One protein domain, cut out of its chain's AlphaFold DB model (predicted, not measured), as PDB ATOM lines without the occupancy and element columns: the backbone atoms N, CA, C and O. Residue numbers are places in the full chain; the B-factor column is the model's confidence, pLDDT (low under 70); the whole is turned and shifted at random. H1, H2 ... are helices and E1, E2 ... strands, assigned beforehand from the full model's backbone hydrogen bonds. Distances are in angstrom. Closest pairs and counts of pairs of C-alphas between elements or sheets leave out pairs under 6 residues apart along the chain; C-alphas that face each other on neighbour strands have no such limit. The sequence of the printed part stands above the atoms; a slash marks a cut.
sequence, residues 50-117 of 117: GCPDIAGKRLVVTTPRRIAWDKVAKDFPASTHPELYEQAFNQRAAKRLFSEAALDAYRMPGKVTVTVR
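Overview. This is residues 50 to 117 of the 117 residues of an uncharacterized protein of Actinobaculum sp. 352 (UniProt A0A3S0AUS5). A long, thin ribbon of strands leads into a loose head of three short helices and a loop. E1, E2 and E5 form a small sheet at one end of the ribbon, E3 pairs with E4 further along, and the head beyond holds H1, H2, H3 and the unnamed stretch of residues 76 to 90. The printed part has 68 residues, with five named strands and three named helices in the order E1, E2, E3, H1, H2, H3, E4, E5; the sheets, of order E1, E2, E5 and of order E3, E4, are antiparallel, and the class is mixed, helices and strands. The whole is extended, with a radius of gyration of the C-alphas of 17.5 A, and is a rod spanning 57 by 19 by 16 A.

Along the chain. E1 takes residues 51 to 54, with C-alpha 51 at (13.031, -151.658, 26.882). E2 follows at residues 57 to 62, 16.0 A from first to last C-alpha, and E3 at residues 65 to 67. H1, residues 69 to 75, measures 9.8 A and begins with C-alpha 69 at (10.557, -181.157, 13.991). H2, residues 91 to 97, measures 10.0 A, and H3 holds residues 100 to 104. E4 is residues 107 to 109; E5 is residues 113 to 116, 10.2 A long, ending with C-alpha 116 at (3.847, -154.377, 28.254).

Arrangement. E1 and E2 form a hairpin, antiparallel at 140 degrees, with N 54 and O 57 within hydrogen-bond range at 2.8 A. E2 and E5 are antiparallel at 169 degrees, with N 60 and O 115 within hydrogen-bond range at 2.8 A. The pairing is staggered: E2 pairs with E1 over residues 57 to 59 and with E5 over residues 59 to 62. E2 runs on into E3 across a break of 2 residues, at 21 degrees. E3 and E4 are antiparallel at 140 degrees, and N 108 and O 66 are 2.8 A apart, within hydrogen-bond range. H1 and H2 are close but not clearly touching, at a steep tilt of 54 degrees, the same way; their closest C-alphas, those of Trp 69 and Gln 91, are 7.3 A apart. H2 and H3 are close but not clearly touching, with the C-alphas of Lys 95 and Leu 103 closest at 7.8 A. H1 and H3 are only just apart, at 8.4 A. In H1, H2 and H3 every O i to N i+4 pair is within hydrogen-bond range.

Size, cuts and confidence. The C-alphas of Ala 55 and Ser 79, the two farthest apart, are 57.1 A from each other. The printed part has no cut and ends at Arg 117, the chain's last residue. The link from H1 to H2, of 15 residues, is long, and the other links are tight. The mean pLDDT of the printed part is 83.7, and no printed residue is under 70.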
ATOM      1  N   GLY A  50      13.401-155.385  23.626       85.56
ATOM      2  CA  GLY A  50      12.617-154.764  24.690       85.56
ATOM      3  C   GLY A  50      13.264-153.494  25.249       85.56
ATOM      4  O   GLY A  50      14.342-153.074  24.832       85.56
ATOM      5  N   CYS A  51      12.577-152.865  26.201       88.06
ATOM      6  CA  CYS A  51      13.031-151.658  26.882       88.06
ATOM      7  C   CYS A  51      12.638-151.724  28.368       88.06
ATOM      8  O   CYS A  51      11.490-152.074  28.671       88.06
ATOM      9  N   PRO A  52      13.557-151.429  29.307       81.81
ATOM     10  CA  PRO A  52      13.262-151.502  30.736       81.81
ATOM     11  C   PRO A  52      12.207-150.484  31.184       81.81
ATOM     12  O   PRO A  52      11.436-150.813  32.082       81.81
ATOM     13  N   ASP A  53      12.146-149.309  30.548       87.12
ATOM     14  CA  ASP A  53      11.179-148.258  30.866       87.12
ATOM     15  C   ASP A  53      10.801-147.433  29.624       87.12
ATOM     16  O   ASP A  53      11.650-146.836  28.963       87.12
ATOM     17  N   ILE A  54       9.508-147.423  29.305       86.75
ATOM     18  CA  ILE A  54       8.853-146.548  28.333       86.75
ATOM     19  C   ILE A  54       7.569-146.053  28.992       86.75
ATOM     20  O   ILE A  54       6.648-146.835  29.224       86.75
ATOM     21  N   ALA A  55       7.498-144.752  29.276       87.69
ATOM     22  CA  ALA A  55       6.343-144.128  29.924       87.69
ATOM     23  C   ALA A  55       5.922-144.812  31.248       87.69
ATOM     24  O   ALA A  55       4.732-144.962  31.526       87.69
ATOM     25  N   GLY A  56       6.890-145.252  32.062       88.75
ATOM     26  CA  GLY A  56       6.636-145.925  33.340       88.75
ATOM     27  C   GLY A  56       6.233-147.395  33.198       88.75
ATOM     28  O   GLY A  56       5.709-147.985  34.147       88.75
ATOM     29  N   LYS A  57       6.424-147.985  32.012       89.06
ATOM     30  CA  LYS A  57       6.078-149.371  31.687       89.06
ATOM     31  C   LYS A  57       7.252-150.109  31.068       89.06
ATOM     32  O   LYS A  57       7.984-149.571  30.243       89.06
ATOM     33  N   ARG A  58       7.399-151.385  31.415       88.44
ATOM     34  CA  ARG A  58       8.440-152.245  30.853       88.44
ATOM     35  C   ARG A  58       7.937-152.908  29.581       88.44
ATOM     36  O   ARG A  58       6.942-153.636  29.599       88.44
ATOM     37  N   LEU A  59       8.677-152.731  28.492       89.06
ATOM     38  CA  LEU A  59       8.442-153.416  27.228       89.06
ATOM     39  C   LEU A  59       9.286-154.692  27.171       89.06
ATOM     40  O   LEU A  59      10.515-154.649  27.176       89.06
ATOM     41  N   VAL A  60       8.625-155.840  27.089       87.19
ATOM     42  CA  VAL A  60       9.264-157.149  26.937       87.19
ATOM     43  C   VAL A  60       8.928-157.694  25.556       87.19
ATOM     44  O   VAL A  60       7.770-158.007  25.276       87.19
ATOM     45  N   VAL A  61       9.945-157.820  24.709       86.38
ATOM     46  CA  VAL A  61       9.843-158.450  23.390       86.38
ATOM     47  C   VAL A  61      10.494-159.822  23.475       86.38
ATOM     48  O   VAL A  61      11.648-159.946  23.881       86.38
ATOM     49  N   THR A  62       9.746-160.870  23.144       83.19
ATOM     50  CA  THR A  62      10.238-162.249  23.157       83.19
ATOM     51  C   THR A  62       9.956-162.940  21.837       83.19
ATOM     52  O   THR A  62       8.834-162.950  21.336       83.19
ATOM     53  N   THR A  63      10.982-163.596  21.304       79.31
ATOM     54  CA  THR A  63      10.873-164.436  20.109       79.31
ATOM     55  C   THR A  63      11.126-165.880  20.531       79.31
ATOM     56  O   THR A  63      12.282-166.309  20.582       79.31
ATOM     57  N   PRO A  64      10.082-166.640  20.916       78.62
ATOM     58  CA  PRO A  64      10.256-168.012  21.365       78.62
ATOM     59  C   PRO A  64      10.868-168.837  20.235       78.62
ATOM     60  O   PRO A  64      10.335-168.877  19.129       78.62
ATOM     61  N   ARG A  65      11.983-169.510  20.506       78.69
ATOM     62  CA  ARG A  65      12.606-170.422  19.546       78.69
ATOM     63  C   ARG A  65      11.942-171.789  19.654       78.69
ATOM     64  O   ARG A  65      11.893-172.368  20.738       78.69
ATOM     65  N   ARG A  66      11.412-172.300  18.542       82.50
ATOM     66  CA  ARG A  66      10.798-173.633  18.466       82.50
ATOM     67  C   ARG A  66      11.634-174.521  17.561       82.50
ATOM     68  O   ARG A  66      12.130-174.057  16.542       82.50
ATOM     69  N   ILE A  67      11.782-175.788  17.924       84.94
ATOM     70  CA  ILE A  67      12.473-176.757  17.071       84.94
ATOM     71  C   ILE A  67      11.546-177.134  15.911       84.94
ATOM     72  O   ILE A  67      10.379-177.466  16.122       84.94
ATOM     73  N   ALA A  68      12.077-177.064  14.694       85.44
ATOM     74  CA  ALA A  68      11.416-177.454  13.458       85.44
ATOM     75  C   ALA A  68      11.426-178.979  13.290       85.44
ATOM     76  O   ALA A  68      12.231-179.513  12.530       85.44
ATOM     77  N   TRP A  69      10.553-179.689  14.004       84.81
ATOM     78  CA  TRP A  69      10.557-181.157  13.991       84.81
ATOM     79  C   TRP A  69      10.349-181.763  12.605       84.81
ATOM     80  O   TRP A  69      10.932-182.801  12.327       84.81
ATOM     81  N   ASP A  70       9.630-181.084  11.713       84.94
ATOM     82  CA  ASP A  70       9.453-181.542  10.331       84.94
ATOM     83  C   ASP A  70      10.775-181.548   9.548       84.94
ATOM     84  O   ASP A  70      11.031-182.452   8.756       84.94
ATOM     85  N   LYS A  71      11.651-180.562   9.796       85.25
ATOM     86  CA  LYS A  71      12.996-180.530   9.200       85.25
ATOM     87  C   LYS A  71      13.881-181.615   9.799       85.25
ATOM     88  O   LYS A  71      14.555-182.313   9.055       85.25
ATOM     89  N   VAL A  72      13.813-181.802  11.119       85.19
ATOM     90  CA  VAL A  72      14.544-182.881  11.803       85.19
ATOM     91  C   VAL A  72      14.120-184.246  11.251       85.19
ATOM     92  O   VAL A  72      14.967-185.063  10.924       85.19
ATOM     93  N   ALA A  73      12.820-184.490  11.083       85.06
ATOM     94  CA  ALA A  73      12.316-185.746  10.535       85.06
ATOM     95  C   ALA A  73      12.729-185.962   9.066       85.06
ATOM     96  O   ALA A  73      12.975-187.092   8.648       85.06
ATOM     97  N   LYS A  74      12.839-184.883   8.283       86.56
ATOM     98  CA  LYS A  74      13.307-184.941   6.893       86.56
ATOM     99  C   LYS A  74      14.797-185.279   6.791       86.56
ATOM    100  O   LYS A  74      15.165-186.092   5.947       86.56
ATOM    101  N   ASP A  75      15.623-184.670   7.634       86.44
ATOM    102  CA  ASP A  75      17.075-184.878   7.623       86.44
ATOM    103  C   ASP A  75      17.470-186.211   8.290       86.44
ATOM    104  O   ASP A  75      18.494-186.797   7.941       86.44
ATOM    105  N   PHE A  76      16.621-186.740   9.180       86.19
ATOM    106  CA  PHE A  76      16.785-188.042   9.831       86.19
ATOM    107  C   PHE A  76      15.596-188.971   9.530       86.19
ATOM    108  O   PHE A  76      14.711-189.141  10.378       86.19
ATOM    109  N   PRO A  77      15.543-189.585   8.334       84.75
ATOM    110  CA  PRO A  77      14.444-190.463   7.947       84.75
ATOM    111  C   PRO A  77      14.455-191.779   8.735       84.75
ATOM    112  O   PRO A  77      15.507-192.295   9.119       84.75
ATOM    113  N   ALA A  78      13.271-192.374   8.908       85.31
ATOM    114  CA  ALA A  78      13.076-193.614   9.670       85.31
ATOM    115  C   ALA A  78      13.872-194.820   9.134       85.31
ATOM    116  O   ALA A  78      14.168-195.742   9.885       85.31
ATOM    117  N   SER A  79      14.248-194.806   7.851       84.31
ATOM    118  CA  SER A  79      15.094-195.838   7.238       84.31
ATOM    119  C   SER A  79      16.507-195.882   7.819       84.31
ATOM    120  O   SER A  79      17.128-196.940   7.826       84.31
ATOM    121  N   THR A  80      17.019-194.735   8.267       84.06
ATOM    122  CA  THR A  80      18.395-194.584   8.761       84.06
ATOM    123  C   THR A  80      18.428-194.478  10.282       84.06
ATOM    124  O   THR A  80      19.378-194.944  10.900       84.06
ATOM    125  N   HIS A  81      17.380-193.900  10.875       81.75
ATOM    126  CA  HIS A  81      17.266-193.670  12.314       81.75
ATOM    127  C   HIS A  81      15.947-194.212  12.872       81.75
ATOM    128  O   HIS A  81      15.098-193.425  13.302       81.75
ATOM    129  N   PRO A  82      15.724-195.539  12.856       84.62
ATOM    130  CA  PRO A  82      14.491-196.133  13.367       84.62
ATOM    131  C   PRO A  82      14.260-195.819  14.852       84.62
ATOM    132  O   PRO A  82      13.122-195.696  15.282       84.62
ATOM    133  N   GLU A  83      15.315-195.593  15.636       85.62
ATOM    134  CA  GLU A  83      15.246-195.230  17.057       85.62
ATOM    135  C   GLU A  83      14.513-193.906  17.346       85.62
ATOM    136  O   GLU A  83      14.096-193.664  18.482       85.62
ATOM    137  N   LEU A  84      14.344-193.043  16.337       83.38
ATOM    138  CA  LEU A  84      13.587-191.793  16.441       83.38
ATOM    139  C   LEU A  84      12.085-191.977  16.173       83.38
ATOM    140  O   LEU A  84      11.311-191.039  16.383       83.38
ATOM    141  N   TYR A  85      11.660-193.161  15.724       87.00
ATOM    142  CA  TYR A  85      10.304-193.436  15.259       87.00
ATOM    143  C   TYR A  85       9.752-194.693  15.941       87.00
ATOM    144  O   TYR A  85      10.210-195.801  15.697       87.00
ATOM    145  N   GLU A  86       8.730-194.531  16.784       79.12
ATOM    146  CA  GLU A  86       8.005-195.679  17.361       79.12
ATOM    147  C   GLU A  86       6.840-196.088  16.446       79.12
ATOM    148  O   GLU A  86       6.817-197.177  15.883       79.12
ATOM    149  N   GLN A  87       5.887-195.174  16.253       77.19
ATOM    150  CA  GLN A  87       4.824-195.249  15.233       77.19
ATOM    151  C   GLN A  87       4.804-193.984  14.363       77.19
ATOM    152  O   GLN A  87       4.471-194.024  13.183       77.19
ATOM    153  N   ALA A  88       5.203-192.859  14.954       80.00
ATOM    154  CA  ALA A  88       5.469-191.583  14.309       80.00
ATOM    155  C   ALA A  88       6.741-190.977  14.926       80.00
ATOM    156  O   ALA A  88       7.278-191.511  15.903       80.00
ATOM    157  N   PHE A  89       7.217-189.863  14.364       84.44
ATOM    158  CA  PHE A  89       8.409-189.170  14.853       84.44
ATOM    159  C   PHE A  89       8.279-188.805  16.342       84.44
ATOM    160  O   PHE A  89       7.425-188.001  16.735       84.44
ATOM    161  N   ASN A  90       9.139-189.382  17.181       86.50
ATOM    162  CA  ASN A  90       9.116-189.182  18.623       86.50
ATOM    163  C   ASN A  90      10.061-188.038  19.026       86.50
ATOM    164  O   ASN A  90      11.270-188.205  19.203       86.50
ATOM    165  N   GLN A  91       9.482-186.860  19.268       85.94
ATOM    166  CA  GLN A  91      10.223-185.665  19.691       85.94
ATOM    167  C   GLN A  91      10.979-185.857  21.018       85.94
ATOM    168  O   GLN A  91      12.003-185.209  21.244       85.94
ATOM    169  N   ARG A  92      10.492-186.718  21.926       84.44
ATOM    170  CA  ARG A  92      11.177-186.999  23.200       84.44
ATOM    171  C   ARG A  92      12.418-187.855  22.979       84.44
ATOM    172  O   ARG A  92      13.451-187.563  23.576       84.44
ATOM    173  N   ALA A  93      12.328-188.858  22.105       83.12
ATOM    174  CA  ALA A  93      13.477-189.667  21.709       83.12
ATOM    175  C   ALA A  93      14.545-188.790  21.043       83.12
ATOM    176  O   ALA A  93      15.701-188.819  21.460       83.12
ATOM    177  N   ALA A  94      14.137-187.907  20.123       82.25
ATOM    178  CA  ALA A  94      15.032-186.944  19.486       82.25
ATOM    179  C   ALA A  94      15.754-186.044  20.507       82.25
ATOM    180  O   ALA A  94      16.969-185.905  20.452       82.25
ATOM    181  N   LYS A  95      15.050-185.493  21.504       84.00
ATOM    182  CA  LYS A  95      15.685-184.678  22.563       84.00
ATOM    183  C   LYS A  95      16.666-185.438  23.452       84.00
ATOM    184  O   LYS A  95      17.527-184.810  24.054       84.00
ATOM    185  N   ARG A  96      16.502-186.755  23.592       85.31
ATOM    186  CA  ARG A  96      17.399-187.595  24.393       85.31
ATOM    187  C   ARG A  96      18.641-188.014  23.608       85.31
ATOM    188  O   ARG A  96      19.693-188.196  24.206       85.31
ATOM    189  N   LEU A  97      18.493-188.210  22.300       82.94
ATOM    190  CA  LEU A  97      19.547-188.710  21.419       82.94
ATOM    191  C   LEU A  97      20.412-187.585  20.838       82.94
ATOM    192  O   LEU A  97      21.620-187.759  20.697       82.94
ATOM    193  N   PHE A  98      19.823-186.427  20.535       83.38
ATOM    194  CA  PHE A  98      20.561-185.265  20.048       83.38
ATOM    195  C   PHE A  98      21.033-184.374  21.196       83.38
ATOM    196  O   PHE A  98      20.307-184.133  22.162       83.38
ATOM    197  N   SER A  99      22.239-183.820  21.056       81.50
ATOM    198  CA  SER A  99      22.715-182.764  21.946       81.50
ATOM    199  C   SER A  99      21.923-181.474  21.720       81.50
ATOM    200  O   SER A  99      21.433-181.203  20.620       81.50
ATOM    201  N   GLU A 100      21.817-180.638  22.753       79.12
ATOM    202  CA  GLU A 100      21.090-179.368  22.640       79.12
ATOM    203  C   GLU A 100      21.693-178.455  21.558       79.12
ATOM    204  O   GLU A 100      20.951-177.827  20.807       79.12
ATOM    205  N   ALA A 101      23.020-178.480  21.393       80.50
ATOM    206  CA  ALA A 101      23.722-177.773  20.325       80.50
ATOM    207  C   ALA A 101      23.343-178.273  18.916       80.50
ATOM    208  O   ALA A 101      23.212-177.471  17.994       80.50
ATOM    209  N   ALA A 102      23.122-179.581  18.739       80.81
ATOM    210  CA  ALA A 102      22.679-180.137  17.460       80.81
ATOM    211  C   ALA A 102      21.229-179.739  17.138       80.81
ATOM    212  O   ALA A 102      20.903-179.444  15.991       80.81
ATOM    213  N   LEU A 103      20.361-179.672  18.153       82.62
ATOM    214  CA  LEU A 103      18.976-179.220  17.996       82.62
ATOM    215  C   LEU A 103      18.857-177.707  17.770       82.62
ATOM    216  O   LEU A 103      17.863-177.255  17.198       82.62
ATOM    217  N   ASP A 104      19.856-176.929  18.185       82.44
ATOM    218  CA  ASP A 104      19.910-175.481  17.975       82.44
ATOM    219  C   ASP A 104      19.931-175.107  16.486       82.44
ATOM    220  O   ASP A 104      19.278-174.139  16.096       82.44
ATOM    221  N   ALA A 105      20.554-175.930  15.632       83.75
ATOM    222  CA  ALA A 105      20.528-175.759  14.175       83.75
ATOM    223  C   ALA A 105      19.107-175.847  13.579       83.75
ATOM    224  O   ALA A 105      18.822-175.261  12.535       83.75
ATOM    225  N   TYR A 106      18.195-176.536  14.269       83.69
ATOM    226  CA  TYR A 106      16.800-176.703  13.861       83.69
ATOM    227  C   TYR A 106      15.848-175.746  14.580       83.69
ATOM    228  O   TYR A 106      14.633-175.804  14.361       83.69
ATOM    229  N   ARG A 107      16.352-174.861  15.450       85.69
ATOM    230  CA  ARG A 107      15.517-173.855  16.107       85.69
ATOM    231  C   ARG A 107      15.142-172.767  15.111       85.69
ATOM    232  O   ARG A 107      15.978-172.004  14.644       85.69
ATOM    233  N   MET A 108      13.850-172.653  14.842       80.44
ATOM    234  CA  MET A 108      13.291-171.551  14.074       80.44
ATOM    235  C   MET A 108      12.764-170.472  15.024       80.44
ATOM    236  O   MET A 108      12.183-170.795  16.073       80.44
ATOM    237  N   PRO A 109      12.967-169.183  14.691       75.81
ATOM    238  CA  PRO A 109      12.322-168.106  15.420       75.81
ATOM    239  C   PRO A 109      10.804-168.258  15.272       75.81
ATOM    240  O   PRO A 109      10.277-168.360  14.167       75.81
ATOM    241  N   GLY A 110      10.105-168.335  16.400       75.50
ATOM    242  CA  GLY A 110       8.651-168.279  16.439       75.50
ATOM    243  C   GLY A 110       8.139-166.850  16.263       75.50
ATOM    244  O   GLY A 110       8.901-165.911  16.039       75.50
ATOM    245  N   LYS A 111       6.823-166.672  16.401       75.38
ATOM    246  CA  LYS A 111       6.189-165.352  16.322       75.38
ATOM    247  C   LYS A 111       6.674-164.446  17.461       75.38
ATOM    248  O   LYS A 111       6.586-164.828  18.630       75.38
ATOM    249  N   VAL A 112       7.139-163.246  17.110       79.12
ATOM    250  CA  VAL A 112       7.492-162.196  18.075       79.12
ATOM    251  C   VAL A 112       6.270-161.886  18.935       79.12
ATOM    252  O   VAL A 112       5.177-161.638  18.427       79.12
ATOM    253  N   THR A 113       6.454-161.938  20.249       82.62
ATOM    254  CA  THR A 113       5.422-161.640  21.237       82.62
ATOM    255  C   THR A 113       5.842-160.411  22.027       82.62
ATOM    256  O   THR A 113       6.979-160.316  22.486       82.62
ATOM    257  N   VAL A 114       4.916-159.466  22.186       84.06
ATOM    258  CA  VAL A 114       5.165-158.185  22.857       84.06
ATOM    259  C   VAL A 114       4.283-158.082  24.088       84.06
ATOM    260  O   VAL A 114       3.054-158.113  23.996       84.06
ATOM    261  N   THR A 115       4.919-157.946  25.245       85.50
ATOM    262  CA  THR A 115       4.243-157.768  26.532       85.50
ATOM    263  C   THR A 115       4.638-156.425  27.123       85.50
ATOM    264  O   THR A 115       5.821-156.125  27.242       85.50
ATOM    265  N   VAL A 116       3.646-155.631  27.518       84.31
ATOM    266  CA  VAL A 116       3.847-154.377  28.254       84.31
ATOM    267  C   VAL A 116       3.452-154.641  29.707       84.31
ATOM    268  O   VAL A 116       2.355-155.155  29.935       84.31
ATOM    269  N   ARG A 117       4.349-154.376  30.665       83.81
ATOM    270  CA  ARG A 117       4.146-154.590  32.112       83.81
ATOM    271  C   ARG A 117       4.185-153.262  32.864       83.81
ATOM    272  O   ARG A 117       5.149-152.509  32.621       83.81
TER     273      ARG A 117